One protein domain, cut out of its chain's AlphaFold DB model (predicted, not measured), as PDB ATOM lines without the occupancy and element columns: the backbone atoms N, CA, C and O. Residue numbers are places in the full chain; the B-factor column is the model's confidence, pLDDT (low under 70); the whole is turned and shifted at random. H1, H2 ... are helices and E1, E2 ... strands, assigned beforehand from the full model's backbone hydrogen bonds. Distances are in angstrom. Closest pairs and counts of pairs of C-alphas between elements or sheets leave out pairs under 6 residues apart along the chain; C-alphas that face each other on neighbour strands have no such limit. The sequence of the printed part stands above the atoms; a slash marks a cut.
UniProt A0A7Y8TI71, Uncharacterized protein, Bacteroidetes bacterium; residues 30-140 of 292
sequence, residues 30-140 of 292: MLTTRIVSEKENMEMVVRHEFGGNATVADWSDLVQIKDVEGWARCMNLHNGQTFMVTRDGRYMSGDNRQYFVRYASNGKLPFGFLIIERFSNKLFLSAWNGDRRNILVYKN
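What this domain is: This is residues 30 to 140 of the 292 residues of an uncharacterized protein of Bacteroidetes bacterium (UniProt A0A7Y8TI71). One strongly twisted sheet of six strands runs through the domain, with E2 and E3 near the middle; H1 covers the end made by E1 and E6, while the small H2 lies beside the strands and H3 sits well out from the middle. The first printed residues run along E6, pairing with it in two short places, and long loops join E2 to E3 and E3 to E4. The printed part has 111 residues, with three named helices and six named strands in the order H1, E1, H2, H3, E2, E3, E4, E5, E6; the class is mixed, helices and strands, with under half of the residues in named elements. The sheet is mixed and runs E1, E6, E2, E3, E5, E4. The whole is compact and rounded, with a radius of gyration of the C-alphas of 13.1 A and spans of 35 by 31 by 23 A.

Where its parts are: Residues 30 to 41 come first and hold no named element. H1 is residues 42 to 50, 11.9 A long, from C-alpha 42 at (142.779, 193.336, 109.576). E1 is residues 54 to 56, H2 is residues 59 to 62, and H3 is residues 68 to 74, 9.7 A long. E2 is residues 82 to 84, with C-alpha 84 at (145.129, 196.979, 117.455). E3, residues 97 to 103, is 18.3 A long. E4 is residues 117 to 119, and E5, residues 123 to 128, is 15.8 A long. E6, residues 132 to 139, is the longest strand by residues and measures 22.0 A, ending at C-alpha 139 at (156.346, 188.957, 110.808).

How they stand to each other: The edge strands of the sheet are E1 and E4. E1 and E6 are antiparallel at 134 degrees, with N 138 and O 55 at 2.8 A, within hydrogen-bond range. E6 and E2 are parallel at 65 degrees, with N 84 and O 134 at 2.8 A. The pairing of E6 is staggered: residues 134 to 135 pair with E2 and residues 137 to 139 with E1. Residues 30 to 31 pair with residues 136 to 137 of E6, and residues 36 to 37 with residues 132 to 133, both antiparallel. E2 and E3 form a hairpin, antiparallel at 141 degrees, with N 101 and O 83 at 2.8 A. E3 and E5 are antiparallel at 153 degrees, with N 100 and O 126 at 2.9 A. E4 and E5 form a second hairpin, antiparallel at 155 degrees, with N 125 and O 117 at 2.8 A. H1 is on the sheet at a height of 7.8 A, over E1 and, only just, over E6, on which 3 of its C-alphas fall. It runs slantwise to the strands, at 33 degrees to E1 on the local plane; the closest C-alphas of H1 and E1, those of Arg 47 and Ala 54, are 6.0 A apart. H2 is on the sheet at a height of 5.2 A, over none of the strands. H3 only grazes the sheet with its residues 68 to 72, with 5 pairs of C-alphas within 10 A. No helix touches another. In H1 and H3 every O i to N i+4 pair is within hydrogen-bond range; H2 is too short for such a pair.

The domain as a whole: The C-alphas farthest apart, those of Gly 52 and Phe 111, are 39.4 A apart. The printed part has no cut. The links from E2 to E3 and from E3 to E4 are long, with 12 and 13 residues. The mean pLDDT of the printed part is 82.5; it is under 70 at residues 38 to 40, 93 to 96, 111 to 112, 129 to 131 and 140.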
ATOM      1  N   MET A  30     155.946 195.374 113.694       89.19
ATOM      2  CA  MET A  30     155.804 196.663 113.021       89.19
ATOM      3  C   MET A  30     154.369 197.162 113.113       89.19
ATOM      4  O   MET A  30     153.446 196.378 113.305       89.19
ATOM      5  N   LEU A  31     154.171 198.473 113.013       90.94
ATOM      6  CA  LEU A  31     152.836 199.043 112.882       90.94
ATOM      7  C   LEU A  31     152.500 199.194 111.401       90.94
ATOM      8  O   LEU A  31     153.360 199.599 110.621       90.94
ATOM      9  N   THR A  32     151.247 198.937 111.029       86.25
ATOM     10  CA  THR A  32     150.741 199.390 109.727       86.25
ATOM     11  C   THR A  32     150.924 200.896 109.610       86.25
ATOM     12  O   THR A  32     150.703 201.637 110.567       86.25
ATOM     13  N   THR A  33     151.268 201.382 108.427       80.19
ATOM     14  CA  THR A  33     151.232 202.812 108.102       80.19
ATOM     15  C   THR A  33     149.792 203.317 108.059       80.19
ATOM     16  O   THR A  33     149.507 204.454 108.436       80.19
ATOM     17  N   ARG A  34     148.852 202.445 107.667       81.12
ATOM     18  CA  ARG A  34     147.425 202.761 107.609       81.12
ATOM     19  C   ARG A  34     146.759 202.679 108.981       81.12
ATOM     20  O   ARG A  34     146.921 201.701 109.710       81.12
ATOM     21  N   ILE A  35     145.935 203.682 109.276       79.06
ATOM     22  CA  ILE A  35     144.996 203.675 110.399       79.06
ATOM     23  C   ILE A  35     143.673 203.055 109.927       79.06
ATOM     24  O   ILE A  35     142.992 203.595 109.046       79.06
ATOM     25  N   VAL A  36     143.295 201.937 110.538       77.00
ATOM     26  CA  VAL A  36     142.128 201.135 110.149       77.00
ATOM     27  C   VAL A  36     141.016 201.219 111.181       77.00
ATOM     28  O   VAL A  36     141.275 201.429 112.364       77.00
ATOM     29  N   SER A  37     139.774 201.062 110.733       78.06
ATOM     30  CA  SER A  37     138.635 200.796 111.615       78.06
ATOM     31  C   SER A  37     138.602 199.326 112.027       78.06
ATOM     32  O   SER A  37     138.984 198.439 111.270       78.06
ATOM     33  N   GLU A  38     138.042 199.067 113.205       67.75
ATOM     34  CA  GLU A  38     137.698 197.741 113.717       67.75
ATOM     35  C   GLU A  38     136.769 196.923 112.808       67.75
ATOM     36  O   GLU A  38     136.639 195.715 112.977       67.75
ATOM     37  N   LYS A  39     136.105 197.583 111.854       65.62
ATOM     38  CA  LYS A  39     135.196 196.964 110.880       65.62
ATOM     39  C   LYS A  39     135.920 196.447 109.637       65.62
ATOM     40  O   LYS A  39     135.304 195.784 108.806       65.62
ATOM     41  N   GLU A  40     137.193 196.796 109.467       69.25
ATOM     42  CA  GLU A  40     138.006 196.345 108.342       69.25
ATOM     43  C   GLU A  40     138.592 194.953 108.610       69.25
ATOM     44  O   GLU A  40     138.882 194.579 109.745       69.25
ATOM     45  N   ASN A  41     138.814 194.178 107.545       76.00
ATOM     46  CA  ASN A  41     139.479 192.883 107.650       76.00
ATOM     47  C   ASN A  41     140.985 193.085 107.892       76.00
ATOM     48  O   ASN A  41     141.750 193.279 106.948       76.00
ATOM     49  N   MET A  42     141.402 193.044 109.159       76.06
ATOM     50  CA  MET A  42     142.779 193.336 109.576       76.06
ATOM     51  C   MET A  42     143.805 192.383 108.966       76.06
ATOM     52  O   MET A  42     144.858 192.841 108.537       76.06
ATOM     53  N   GLU A  43     143.482 191.092 108.840       76.50
ATOM     54  CA  GLU A  43     144.326 190.112 108.137       76.50
ATOM     55  C   GLU A  43     144.605 190.549 106.699       76.50
ATOM     56  O   GLU A  43     145.740 190.506 106.230       76.50
ATOM     57  N   MET A  44     143.574 191.016 105.992       72.00
ATOM     58  CA  MET A  44     143.724 191.506 104.627       72.00
ATOM     59  C   MET A  44     144.587 192.769 104.569       72.00
ATOM     60  O   MET A  44     145.427 192.879 103.678       72.00
ATOM     61  N   VAL A  45     144.416 193.699 105.517       80.19
ATOM     62  CA  VAL A  45     145.254 194.907 105.594       80.19
ATOM     63  C   VAL A  45     146.717 194.535 105.797       80.19
ATOM     64  O   VAL A  45     147.574 194.986 105.040       80.19
ATOM     65  N   VAL A  46     146.997 193.676 106.779       80.69
ATOM     66  CA  VAL A  46     148.359 193.248 107.105       80.69
ATOM     67  C   VAL A  46     149.008 192.524 105.932       80.69
ATOM     68  O   VAL A  46     150.134 192.850 105.564       80.69
ATOM     69  N   ARG A  47     148.294 191.595 105.290       75.81
ATOM     70  CA  ARG A  47     148.822 190.854 104.136       75.81
ATOM     71  C   ARG A  47     149.080 191.745 102.928       75.81
ATOM     72  O   ARG A  47     150.058 191.521 102.222       75.81
ATOM     73  N   HIS A  48     148.224 192.738 102.686       77.00
ATOM     74  CA  HIS A  48     148.430 193.694 101.601       77.00
ATOM     75  C   HIS A  48     149.674 194.557 101.849       77.00
ATOM     76  O   HIS A  48     150.408 194.855 100.911       77.00
ATOM     77  N   GLU A  49     149.901 195.002 103.084       81.19
ATOM     78  CA  GLU A  49     151.004 195.917 103.395       81.19
ATOM     79  C   GLU A  49     152.352 195.197 103.559       81.19
ATOM     80  O   GLU A  49     153.378 195.707 103.116       81.19
ATOM     81  N   PHE A  50     152.360 193.994 104.143       80.25
ATOM     82  CA  PHE A  50     153.593 193.319 104.568       80.25
ATOM     83  C   PHE A  50     153.823 191.933 103.945       80.25
ATOM     84  O   PHE A  50     154.892 191.351 104.148       80.25
ATOM     85  N   GLY A  51     152.873 191.421 103.157       74.94
ATOM     86  CA  GLY A  51     152.966 190.132 102.468       74.94
ATOM     87  C   GLY A  51     152.379 188.950 103.250       74.94
ATOM     88  O   GLY A  51     151.890 189.077 104.369       74.94
ATOM     89  N   GLY A  52     152.402 187.761 102.635       71.88
ATOM     90  CA  GLY A  52     151.697 186.572 103.138       71.88
ATOM     91  C   GLY A  52     152.250 185.946 104.426       71.88
ATOM     92  O   GLY A  52     151.573 185.112 105.018       71.88
ATOM     93  N   ASN A  53     153.450 186.330 104.867       78.75
ATOM     94  CA  ASN A  53     154.072 185.854 106.109       78.75
ATOM     95  C   ASN A  53     153.851 186.788 107.314       78.75
ATOM     96  O   ASN A  53     154.405 186.546 108.389       78.75
ATOM     97  N   ALA A  54     153.070 187.853 107.131       81.81
ATOM     98  CA  ALA A  54     152.709 188.791 108.177       81.81
ATOM     99  C   ALA A  54     151.313 188.475 108.734       81.81
ATOM    100  O   ALA A  54     150.374 188.216 107.980       81.81
ATOM    101  N   THR A  55     151.178 188.527 110.057       87.19
ATOM    102  CA  THR A  55     149.909 188.337 110.770       87.19
ATOM    103  C   THR A  55     149.674 189.485 111.737       87.19
ATOM    104  O   THR A  55     150.600 190.214 112.096       87.19
ATOM    105  N   VAL A  56     148.436 189.654 112.199       87.94
ATOM    106  CA  VAL A  56     148.176 190.554 113.330       87.94
ATOM    107  C   VAL A  56     148.860 189.983 114.575       87.94
ATOM    108  O   VAL A  56     148.825 188.776 114.807       87.94
ATOM    109  N   ALA A  57     149.543 190.834 115.337       91.31
ATOM    110  CA  ALA A  57     150.198 190.438 116.573       91.31
ATOM    111  C   ALA A  57     149.160 190.150 117.661       91.31
ATOM    112  O   ALA A  57     148.176 190.884 117.811       91.31
ATOM    113  N   ASP A  58     149.418 189.115 118.452       90.50
ATOM    114  CA  ASP A  58     148.586 188.767 119.591       90.50
ATOM    115  C   ASP A  58     149.107 189.414 120.877       90.50
ATOM    116  O   ASP A  58     150.299 189.680 121.040       90.50
ATOM    117  N   TRP A  59     148.220 189.643 121.842       88.69
ATOM    118  CA  TRP A  59     148.599 190.077 123.181       88.69
ATOM    119  C   TRP A  59     149.670 189.166 123.801       88.69
ATOM    120  O   TRP A  59     150.616 189.655 124.420       88.69
ATOM    121  N   SER A  60     149.580 187.855 123.572       87.44
ATOM    122  CA  SER A  60     150.584 186.888 124.028       87.44
ATOM    123  C   SER A  60     151.975 187.088 123.408       87.44
ATOM    124  O   SER A  60     152.968 186.693 124.022       87.44
ATOM    125  N   ASP A  61     152.085 187.740 122.247       87.12
ATOM    126  CA  ASP A  61     153.372 188.110 121.645       87.12
ATOM    127  C   ASP A  61     154.022 189.279 122.390       87.12
ATOM    128  O   ASP A  61     155.234 189.298 122.606       87.12
ATOM    129  N   LEU A  62     153.210 190.233 122.852       88.38
ATOM    130  CA  LEU A  62     153.675 191.373 123.642       88.38
ATOM    131  C   LEU A  62     154.130 190.955 125.045       88.38
ATOM    132  O   LEU A  62     155.118 191.485 125.549       88.38
ATOM    133  N   VAL A  63     153.458 189.973 125.657       86.12
ATOM    134  CA  VAL A  63     153.803 189.443 126.992       86.12
ATOM    135  C   VAL A  63     155.182 188.758 127.018       86.12
ATOM    136  O   VAL A  63     155.790 188.607 128.076       86.12
ATOM    137  N   GLN A  64     155.726 188.377 125.860       84.62
ATOM    138  CA  GLN A  64     157.057 187.764 125.750       84.62
ATOM    139  C   GLN A  64     158.208 188.787 125.706       84.62
ATOM    140  O   GLN A  64     159.384 188.407 125.761       84.62
ATOM    141  N   ILE A  65     157.904 190.086 125.623       86.50
ATOM    142  CA  ILE A  65     158.908 191.153 125.570       86.50
ATOM    143  C   ILE A  65     159.544 191.326 126.954       86.50
ATOM    144  O   ILE A  65     158.873 191.693 127.915       86.50
ATOM    145  N   LYS A  66     160.861 191.106 127.064       85.75
ATOM    146  CA  LYS A  66     161.580 191.219 128.346       85.75
ATOM    147  C   LYS A  66     161.917 192.672 128.671       85.75
ATOM    148  O   LYS A  66     161.745 193.095 129.809       85.75
ATOM    149  N   ASP A  67     162.364 193.432 127.671       88.19
ATOM    150  CA  ASP A  67     162.647 194.866 127.780       88.19
ATOM    151  C   ASP A  67     161.605 195.699 127.017       88.19
ATOM    152  O   ASP A  67     161.767 196.028 125.838       88.19
ATOM    153  N   VAL A  68     160.512 196.047 127.704       88.00
ATOM    154  CA  VAL A  68     159.417 196.851 127.133       88.00
ATOM    155  C   VAL A  68     159.874 198.269 126.775       88.00
ATOM    156  O   VAL A  68     159.369 198.843 125.811       88.00
ATOM    157  N   GLU A  69     160.827 198.854 127.510       87.75
ATOM    158  CA  GLU A  69     161.336 200.194 127.195       87.75
ATOM    159  C   GLU A  69     162.216 200.192 125.948       87.75
ATOM    160  O   GLU A  69     162.039 201.046 125.075       87.75
ATOM    161  N   GLY A  70     163.144 199.238 125.849       89.75
ATOM    162  CA  GLY A  70     163.973 199.052 124.663       89.75
ATOM    163  C   GLY A  70     163.135 198.750 123.427       89.75
ATOM    164  O   GLY A  70     163.327 199.392 122.394       89.75
ATOM    165  N   TRP A  71     162.150 197.855 123.548       90.88
ATOM    166  CA  TRP A  71     161.215 197.547 122.465       90.88
ATOM    167  C   TRP A  71     160.400 198.772 122.034       90.88
ATOM    168  O   TRP A  71     160.361 199.090 120.848       90.88
ATOM    169  N   ALA A  72     159.809 199.515 122.977       90.88
ATOM    170  CA  ALA A  72     159.028 200.710 122.654       90.88
ATOM    171  C   ALA A  72     159.878 201.791 121.966       90.88
ATOM    172  O   ALA A  72     159.393 202.460 121.055       90.88
ATOM    173  N   ARG A  73     161.153 201.936 122.356       89.50
ATOM    174  CA  ARG A  73     162.105 202.837 121.691       89.50
ATOM    175  C   ARG A  73     162.439 202.366 120.272       89.50
ATOM    176  O   ARG A  73     162.470 203.190 119.367       89.50
ATOM    177  N   CYS A  74     162.644 201.062 120.076       89.19
ATOM    178  CA  CYS A  74     162.903 200.443 118.769       89.19
ATOM    179  C   CYS A  74     161.721 200.637 117.805       89.19
ATOM    180  O   CYS A  74     161.908 201.036 116.662       89.19
ATOM    181  N   MET A  75     160.497 200.453 118.307       89.12
ATOM    182  CA  MET A  75     159.237 200.679 117.588       89.12
ATOM    183  C   MET A  75     158.880 202.165 117.405       89.12
ATOM    184  O   MET A  75     157.862 202.471 116.785       89.12
ATOM    185  N   ASN A  76     159.672 203.081 117.973       90.06
ATOM    186  CA  ASN A  76     159.411 204.521 118.017       90.06
ATOM    187  C   ASN A  76     158.008 204.875 118.562       90.06
ATOM    188  O   ASN A  76     157.290 205.696 117.992       90.06
ATOM    189  N   LEU A  77     157.591 204.235 119.662       91.44
ATOM    190  CA  LEU A  77     156.281 204.485 120.263       91.44
ATOM    191  C   LEU A  77     156.252 205.778 121.085       91.44
ATOM    192  O   LEU A  77     157.115 206.032 121.929       91.44
ATOM    193  N   HIS A  78     155.185 206.553 120.918       90.81
ATOM    194  CA  HIS A  78     154.932 207.773 121.681       90.81
ATOM    195  C   HIS A  78     154.003 207.528 122.874       90.81
ATOM    196  O   HIS A  78     153.122 206.666 122.843       90.81
ATOM    197  N   ASN A  79     154.164 208.313 123.943       90.31
ATOM    198  CA  ASN A  79     153.299 208.204 125.116       90.31
ATOM    199  C   ASN A  79     151.822 208.392 124.737       90.31
ATOM    200  O   ASN A  79     151.444 209.400 124.146       90.31
ATOM    201  N   GLY A  80     150.982 207.436 125.120       85.00
ATOM    202  CA  GLY A  80     149.564 207.422 124.795       85.00
ATOM    203  C   GLY A  80     149.231 206.884 123.405       85.00
ATOM    204  O   GLY A  80     148.049 206.857 123.060       85.00
ATOM    205  N   GLN A  81     150.221 206.436 122.633       90.69
ATOM    206  CA  GLN A  81     149.988 205.767 121.361       90.69
ATOM    207  C   GLN A  81     149.267 204.442 121.572       90.69
ATOM    208  O   GLN A  81     149.415 203.769 122.599       90.69
ATOM    209  N   THR A  82     148.461 204.083 120.581       93.69
ATOM    210  CA  THR A  82     147.620 202.902 120.645       93.69
ATOM    211  C   THR A  82     147.542 202.167 119.326       93.69
ATOM    212  O   THR A  82     147.514 202.805 118.278       93.69
ATOM    213  N   PHE A  83     147.419 200.847 119.390       94.81
ATOM    214  CA  PHE A  83     147.391 199.979 118.217       94.81
ATOM    215  C   PHE A  83     146.552 198.726 118.473       94.81
ATOM    216  O   PHE A  83     146.418 198.291 119.616       94.81
ATOM    217  N   MET A  84     145.956 198.183 117.414       94.81
ATOM    218  CA  MET A  84     145.129 196.979 117.455       94.81
ATOM    219  C   MET A  84     145.997 195.730 117.566       94.81
ATOM    220  O   MET A  84     147.074 195.659 116.975       94.81
ATOM    221  N   VAL A  85     145.492 194.756 118.316       93.88
ATOM    222  CA  VAL A  85     146.079 193.422 118.501       93.88
ATOM    223  C   VAL A  85     144.956 192.389 118.520       93.88
ATOM    224  O   VAL A  85     143.786 192.753 118.672       93.88
ATOM    225  N   THR A  86     145.294 191.109 118.426       89.12
ATOM    226  CA  THR A  86     144.388 190.036 118.852       89.12
ATOM    227  C   THR A  86     144.615 189.679 120.317       89.12
ATOM    228  O   THR A  86     145.626 190.038 120.920       89.12
ATOM    229  N   ARG A  87     143.663 188.962 120.905       84.62
ATOM    230  CA  ARG A  87     143.841 188.255 122.171       84.62
ATOM    231  C   ARG A  87     143.427 186.805 121.981       84.62
ATOM    232  O   ARG A  87     142.272 186.551 121.643       84.62
ATOM    233  N   ASP A  88     144.353 185.880 122.207       82.19
ATOM    234  CA  ASP A  88     144.139 184.444 121.996       82.19
ATOM    235  C   ASP A  88     143.608 184.155 120.574       82.19
ATOM    236  O   ASP A  88     142.679 183.370 120.374       82.19
ATOM    237  N   GLY A  89     144.147 184.873 119.580       75.94
ATOM    238  CA  GLY A  89     143.736 184.797 118.175       75.94
ATOM    239  C   GLY A  89     142.397 185.471 117.848       75.94
ATOM    240  O   GLY A  89     141.941 185.409 116.708       75.94
ATOM    241  N   ARG A  90     141.744 186.130 118.817       77.94
ATOM    242  CA  ARG A  90     140.473 186.845 118.615       77.94
ATOM    243  C   ARG A  90     140.689 188.345 118.469       77.94
ATOM    244  O   ARG A  90     141.344 188.972 119.293       77.94
ATOM    245  N   TYR A  91     140.054 188.933 117.463       74.06
ATOM    246  CA  TYR A  91     140.059 190.379 117.218       74.06
ATOM    247  C   TYR A  91     139.182 191.147 118.215       74.06
ATOM    248  O   TYR A  91     139.539 192.230 118.677       74.06
ATOM    249  N   MET A  92     138.061 190.545 118.610       72.62
ATOM    250  CA  MET A  92     137.024 191.207 119.391       72.62
ATOM    251  C   MET A  92     136.951 190.696 120.832       72.62
ATOM    252  O   MET A  92     137.025 189.497 121.110       72.62
ATOM    253  N   SER A  93     136.767 191.636 121.751       58.22
ATOM    254  CA  SER A  93     136.346 191.430 123.129       58.22
ATOM    255  C   SER A  93     134.829 191.533 123.216       58.22
ATOM    256  O   SER A  93     134.252 192.592 122.943       58.22
ATOM    257  N   GLY A  94     134.182 190.431 123.596       62.66
ATOM    258  CA  GLY A  94     132.730 190.320 123.472       62.66
ATOM    259  C   GLY A  94     132.299 190.541 122.022       62.66
ATOM    260  O   GLY A  94     132.998 190.129 121.098       62.66
ATOM    261  N   ASP A  95     131.183 191.237 121.833       54.84
ATOM    262  CA  ASP A  95     130.505 191.221 120.535       54.84
ATOM    263  C   ASP A  95     130.988 192.309 119.563       54.84
ATOM    264  O   ASP A  95     130.783 192.189 118.360       54.84
ATOM    265  N   ASN A  96     131.622 193.390 120.044       66.88
ATOM    266  CA  ASN A  96     131.962 194.517 119.158       66.88
ATOM    267  C   ASN A  96     133.066 195.462 119.660       66.88
ATOM    268  O   ASN A  96     133.084 196.640 119.306       66.88
ATOM    269  N   ARG A  97     133.945 195.016 120.558       73.88
ATOM    270  CA  ARG A  97     135.049 195.863 121.028       73.88
ATOM    271  C   ARG A  97     136.357 195.308 120.513       73.88
ATOM    272  O   ARG A  97     136.758 194.232 120.929       73.88
ATOM    273  N   GLN A  98     137.042 196.049 119.659       85.12
ATOM    274  CA  GLN A  98     138.337 195.625 119.158       85.12
ATOM    275  C   GLN A  98     139.376 195.720 120.262       85.12
ATOM    276  O   GLN A  98     139.475 196.756 120.926       85.12
ATOM    277  N   TYR A  99     140.169 194.663 120.427       91.69
ATOM    278  CA  TYR A  99     141.321 194.722 121.309       91.69
ATOM    279  C   TYR A  99     142.348 195.711 120.776       91.69
ATOM    280  O   TYR A  99     142.733 195.695 119.603       91.69
ATOM    281  N   PHE A 100     142.816 196.568 121.671       93.69
ATOM    282  CA  PHE A 100     143.926 197.456 121.400       93.69
ATOM    283  C   PHE A 100     144.800 197.589 122.635       93.69
ATOM    284  O   PHE A 100     144.359 197.429 123.775       93.69
ATOM    285  N   VAL A 101     146.054 197.930 122.394       94.50
ATOM    286  CA  VAL A 101     147.024 198.225 123.435       94.50
ATOM    287  C   VAL A 101     147.262 199.720 123.468       94.50
ATOM    288  O   VAL A 101     147.328 200.373 122.426       94.50
ATOM    289  N   ARG A 102     147.382 200.267 124.675       93.88
ATOM    290  CA  ARG A 102     147.893 201.613 124.921       93.88
ATOM    291  C   ARG A 102     149.279 201.527 125.532       93.88
ATOM    292  O   ARG A 102     149.460 200.858 126.548       93.88
ATOM    293  N   TYR A 103     150.225 202.253 124.949       93.94
ATOM    294  CA  TYR A 103     151.527 202.496 125.554       93.94
ATOM    295  C   TYR A 103     151.469 203.743 126.444       93.94
ATOM    296  O   TYR A 103     151.005 204.797 126.008       93.94
ATOM    297  N   ALA A 104     151.936 203.644 127.688       91.88
ATOM    298  CA  ALA A 104     152.106 204.778 128.592       91.88
ATOM    299  C   ALA A 104     153.527 204.786 129.167       91.88
ATOM    300  O   ALA A 104     153.880 203.959 130.009       91.88
ATOM    301  N   SER A 105     154.352 205.742 128.740       89.88
ATOM    302  CA  SER A 105     155.776 205.793 129.100       89.88
ATOM    303  C   SER A 105     156.008 206.013 130.599       89.88
ATOM    304  O   SER A 105     157.011 205.545 131.142       89.88
ATOM    305  N   ASN A 106     155.062 206.680 131.266       87.81
ATOM    306  CA  ASN A 106     155.049 206.963 132.703       87.81
ATOM    307  C   ASN A 106     154.079 206.065 133.497       87.81
ATOM    308  O   ASN A 106     153.853 206.312 134.681       87.81
ATOM    309  N   GLY A 107     153.453 205.082 132.840       85.44
ATOM    310  CA  GLY A 107     152.456 204.187 133.431       85.44
ATOM    311  C   GLY A 107     151.142 204.836 133.868       85.44
ATOM    312  O   GLY A 107     150.328 204.177 134.514       85.44
ATOM    313  N   LYS A 108     150.901 206.108 133.528       82.81
ATOM    314  CA  LYS A 108     149.648 206.803 133.838       82.81
ATOM    315  C   LYS A 108     148.655 206.667 132.688       82.81
ATOM    316  O   LYS A 108     148.986 206.901 131.527       82.81
ATOM    317  N   LEU A 109     147.412 206.349 133.033       79.00
ATOM    318  CA  LEU A 109     146.301 206.233 132.094       79.00
ATOM    319  C   LEU A 109     145.305 207.390 132.262       79.00
ATOM    320  O   LEU A 109     145.182 207.925 133.365       79.00
ATOM    321  N   PRO A 110     144.599 207.790 131.187       72.44
ATOM    322  CA  PRO A 110     143.537 208.781 131.286       72.44
ATOM    323  C   PRO A 110     142.377 208.264 132.149       72.44
ATOM    324  O   PRO A 110     142.128 207.059 132.235       72.44
ATOM    325  N   PHE A 111     141.660 209.192 132.785       60.97
ATOM    326  CA  PHE A 111     140.487 208.865 133.591       60.97
ATOM    327  C   PHE A 111     139.430 208.139 132.743       60.97
ATOM    328  O   PHE A 111     139.169 208.531 131.607       60.97
ATOM    329  N   GLY A 112     138.843 207.068 133.285       64.94
ATOM    330  CA  GLY A 112     137.850 206.248 132.581       64.94
ATOM    331  C   GLY A 112     138.419 205.224 131.589       64.94
ATOM    332  O   GLY A 112     137.645 204.555 130.908       64.94
ATOM    333  N   PHE A 113     139.746 205.057 131.500       72.88
ATOM    334  CA  PHE A 113     140.343 204.025 130.651       72.88
ATOM    335  C   PHE A 113     140.045 202.617 131.191       72.88
ATOM    336  O   PHE A 113     140.468 202.258 132.291       72.88
ATOM    337  N   LEU A 114     139.337 201.805 130.403       72.94
ATOM    338  CA  LEU A 114     139.029 200.418 130.751       72.94
ATOM    339  C   LEU A 114     140.264 199.538 130.547       72.94
ATOM    340  O   LEU A 114     140.658 199.274 129.413       72.94
ATOM    341  N   ILE A 115     140.861 199.060 131.636       80.94
ATOM    342  CA  ILE A 115     141.958 198.088 131.589       80.94
ATOM    343  C   ILE A 115     141.346 196.692 131.630       80.94
ATOM    344  O   ILE A 115     140.714 196.320 132.615       80.94
ATOM    345  N   ILE A 116     141.545 195.927 130.562       79.56
ATOM    346  CA  ILE A 116     141.227 194.498 130.541       79.56
ATOM    347  C   ILE A 116     142.397 193.718 131.135       79.56
ATOM    348  O   ILE A 116     142.202 192.826 131.954       79.56
ATOM    349  N   GLU A 117     143.618 194.064 130.727       79.88
ATOM    350  CA  GLU A 117     144.840 193.441 131.221       79.88
ATOM    351  C   GLU A 117     146.001 194.437 131.183       79.88
ATOM    352  O   GLU A 117     145.983 195.413 130.429       79.88
ATOM    353  N   ARG A 118     147.028 194.203 132.001       83.62
ATOM    354  CA  ARG A 118     148.269 194.981 131.985       83.62
ATOM    355  C   ARG A 118     149.463 194.046 131.869       83.62
ATOM    356  O   ARG A 118     149.534 193.054 132.588       83.62
ATOM    357  N   PHE A 119     150.409 194.409 131.015       76.44
ATOM    358  CA  PHE A 119     151.717 193.777 130.943       76.44
ATOM    359  C   PHE A 119     152.774 194.860 131.107       76.44
ATOM    360  O   PHE A 119     152.766 195.864 130.392       76.44
ATOM    361  N   SER A 120     153.678 194.674 132.070       75.31
ATOM    362  CA  SER A 120     154.511 195.745 132.633       75.31
ATOM    363  C   SER A 120     153.680 196.899 133.227       75.31
ATOM    364  O   SER A 120     152.451 196.858 133.299       75.31
ATOM    365  N   ASN A 121     154.354 197.956 133.672       82.25
ATOM    366  CA  ASN A 121     153.718 199.214 134.053       82.25
ATOM    367  C   ASN A 121     153.497 200.156 132.853       82.25
ATOM    368  O   ASN A 121     153.167 201.314 133.080       82.25
ATOM    369  N   LYS A 122     153.693 199.702 131.601       89.88
ATOM    370  CA  LYS A 122     153.659 200.563 130.401       89.88
ATOM    371  C   LYS A 122     152.729 200.119 129.274       89.88
ATOM    372  O   LYS A 122     152.387 200.969 128.455       89.88
ATOM    373  N   LEU A 123     152.327 198.850 129.192       91.31
ATOM    374  CA  LEU A 123     151.425 198.357 128.144       91.31
ATOM    375  C   LEU A 123     150.107 197.886 128.756       91.31
ATOM    376  O   LEU A 123     150.076 197.053 129.663       91.31
ATOM    377  N   PHE A 124     149.010 198.429 128.241       90.06
ATOM    378  CA  PHE A 124     147.676 198.209 128.786       90.06
ATOM    379  C   PHE A 124     146.753 197.713 127.685       90.06
ATOM    380  O   PHE A 124     146.503 198.437 126.719       90.06
ATOM    381  N   LEU A 125     146.251 196.491 127.842       90.50
ATOM    382  CA  LEU A 125     145.247 195.912 126.966       90.50
ATOM    383  C   LEU A 125     143.873 196.467 127.336       90.50
ATOM    384  O   LEU A 125     143.462 196.473 128.500       90.50
ATOM    385  N   SER A 126     143.147 196.900 126.320       88.81
ATOM    386  CA  SER A 126     141.788 197.402 126.421       88.81
ATOM    387  C   SER A 126     140.980 196.920 125.221       88.81
ATOM    388  O   SER A 126     141.515 196.299 124.302       88.81
ATOM    389  N   ALA A 127     139.681 197.193 125.238       83.44
ATOM    390  CA  ALA A 127     138.835 196.981 124.081       83.44
ATOM    391  C   ALA A 127     137.786 198.085 123.977       83.44
ATOM    392  O   ALA A 127     137.139 198.443 124.966       83.44
ATOM    393  N   TRP A 128     137.611 198.616 122.770       72.19
ATOM    394  CA  TRP A 128     136.691 199.719 122.488       72.19
ATOM    395  C   TRP A 128     136.128 199.608 121.070       72.19
ATOM    396  O   TRP A 128     136.644 198.839 120.262       72.19
ATOM    397  N   ASN A 129     135.055 200.341 120.772       67.19
ATOM    398  CA  ASN A 129     134.445 200.368 119.441       67.19
ATOM    399  C   ASN A 129     134.536 201.763 118.808       67.19
ATOM    400  O   ASN A 129     134.697 202.760 119.510       67.19
ATOM    401  N   GLY A 130     134.420 201.836 117.484       67.19
ATOM    402  CA  GLY A 130     134.303 203.106 116.772       67.19
ATOM    403  C   GLY A 130     135.567 203.959 116.752       67.19
ATOM    404  O   GLY A 130     135.459 205.165 116.545       67.19
ATOM    405  N   ASP A 131     136.743 203.366 116.958       69.88
ATOM    406  CA  ASP A 131     138.008 204.091 116.894       69.88
ATOM    407  C   ASP A 131     138.953 203.477 115.862       69.88
ATOM    408  O   ASP A 131     138.972 202.264 115.646       69.88
ATOM    409  N   ARG A 132     139.743 204.336 115.223       82.81
ATOM    410  CA  ARG A 132     140.637 203.962 114.134       82.81
ATOM    411  C   ARG A 132     142.073 203.975 114.627       82.81
ATOM    412  O   ARG A 132     142.523 204.956 115.213       82.81
ATOM    413  N   ARG A 133     142.805 202.884 114.415       89.56
ATOM    414  CA  ARG A 133     144.154 202.695 114.975       89.56
ATOM    415  C   ARG A 133     145.041 201.952 113.981       89.56
ATOM    416  O   ARG A 133     144.541 201.294 113.073       89.56
ATOM    417  N   ASN A 134     146.354 202.059 114.141       93.25
ATOM    418  CA  ASN A 134     147.284 201.178 113.436       93.25
ATOM    419  C   ASN A 134     147.148 199.749 113.979       93.25
ATOM    420  O   ASN A 134     146.761 199.561 115.133       93.25
ATOM    421  N   ILE A 135     147.484 198.751 113.169       92.56
ATOM    422  CA  ILE A 135     147.550 197.350 113.588       92.56
ATOM    423  C   ILE A 135     148.996 197.043 113.964       92.56
ATOM    424  O   ILE A 135     149.907 197.405 113.218       92.56
ATOM    425  N   LEU A 136     149.214 196.374 115.098       94.38
ATOM    426  CA  LEU A 136     150.505 195.761 115.374       94.38
ATOM    427  C   LEU A 136     150.603 194.451 114.600       94.38
ATOM    428  O   LEU A 136     149.762 193.567 114.733       94.38
ATOM    429  N   VAL A 137     151.636 194.351 113.782       91.62
ATOM    430  CA  VAL A 137     151.925 193.231 112.896       91.62
ATOM    431  C   VAL A 137     153.062 192.423 113.480       91.62
ATOM    432  O   VAL A 137     154.029 192.997 113.976       91.62
ATOM    433  N   TYR A 138     152.955 191.103 113.381       87.38
ATOM    434  CA  TYR A 138     154.036 190.168 113.636       87.38
ATOM    435  C   TYR A 138     154.469 189.524 112.315       87.38
ATOM    436  O   TYR A 138     153.643 188.980 111.581       87.38
ATOM    437  N   LYS A 139     155.762 189.582 111.996       82.69
ATOM    438  CA  LYS A 139     156.346 188.957 110.808       82.69
ATOM    439  C   LYS A 139     157.096 187.699 111.223       82.69
ATOM    440  O   LYS A 139     158.056 187.755 111.989       82.69
ATOM    441  N   ASN A 140     156.618 186.556 110.738       67.44
ATOM    442  CA  ASN A 140     157.240 185.268 111.008       67.44
ATOM    443  C   ASN A 140     158.434 185.065 110.069       67.44
ATOM    444  O   ASN A 140     158.252 184.783 108.885       67.44
TER     445      ASN A 140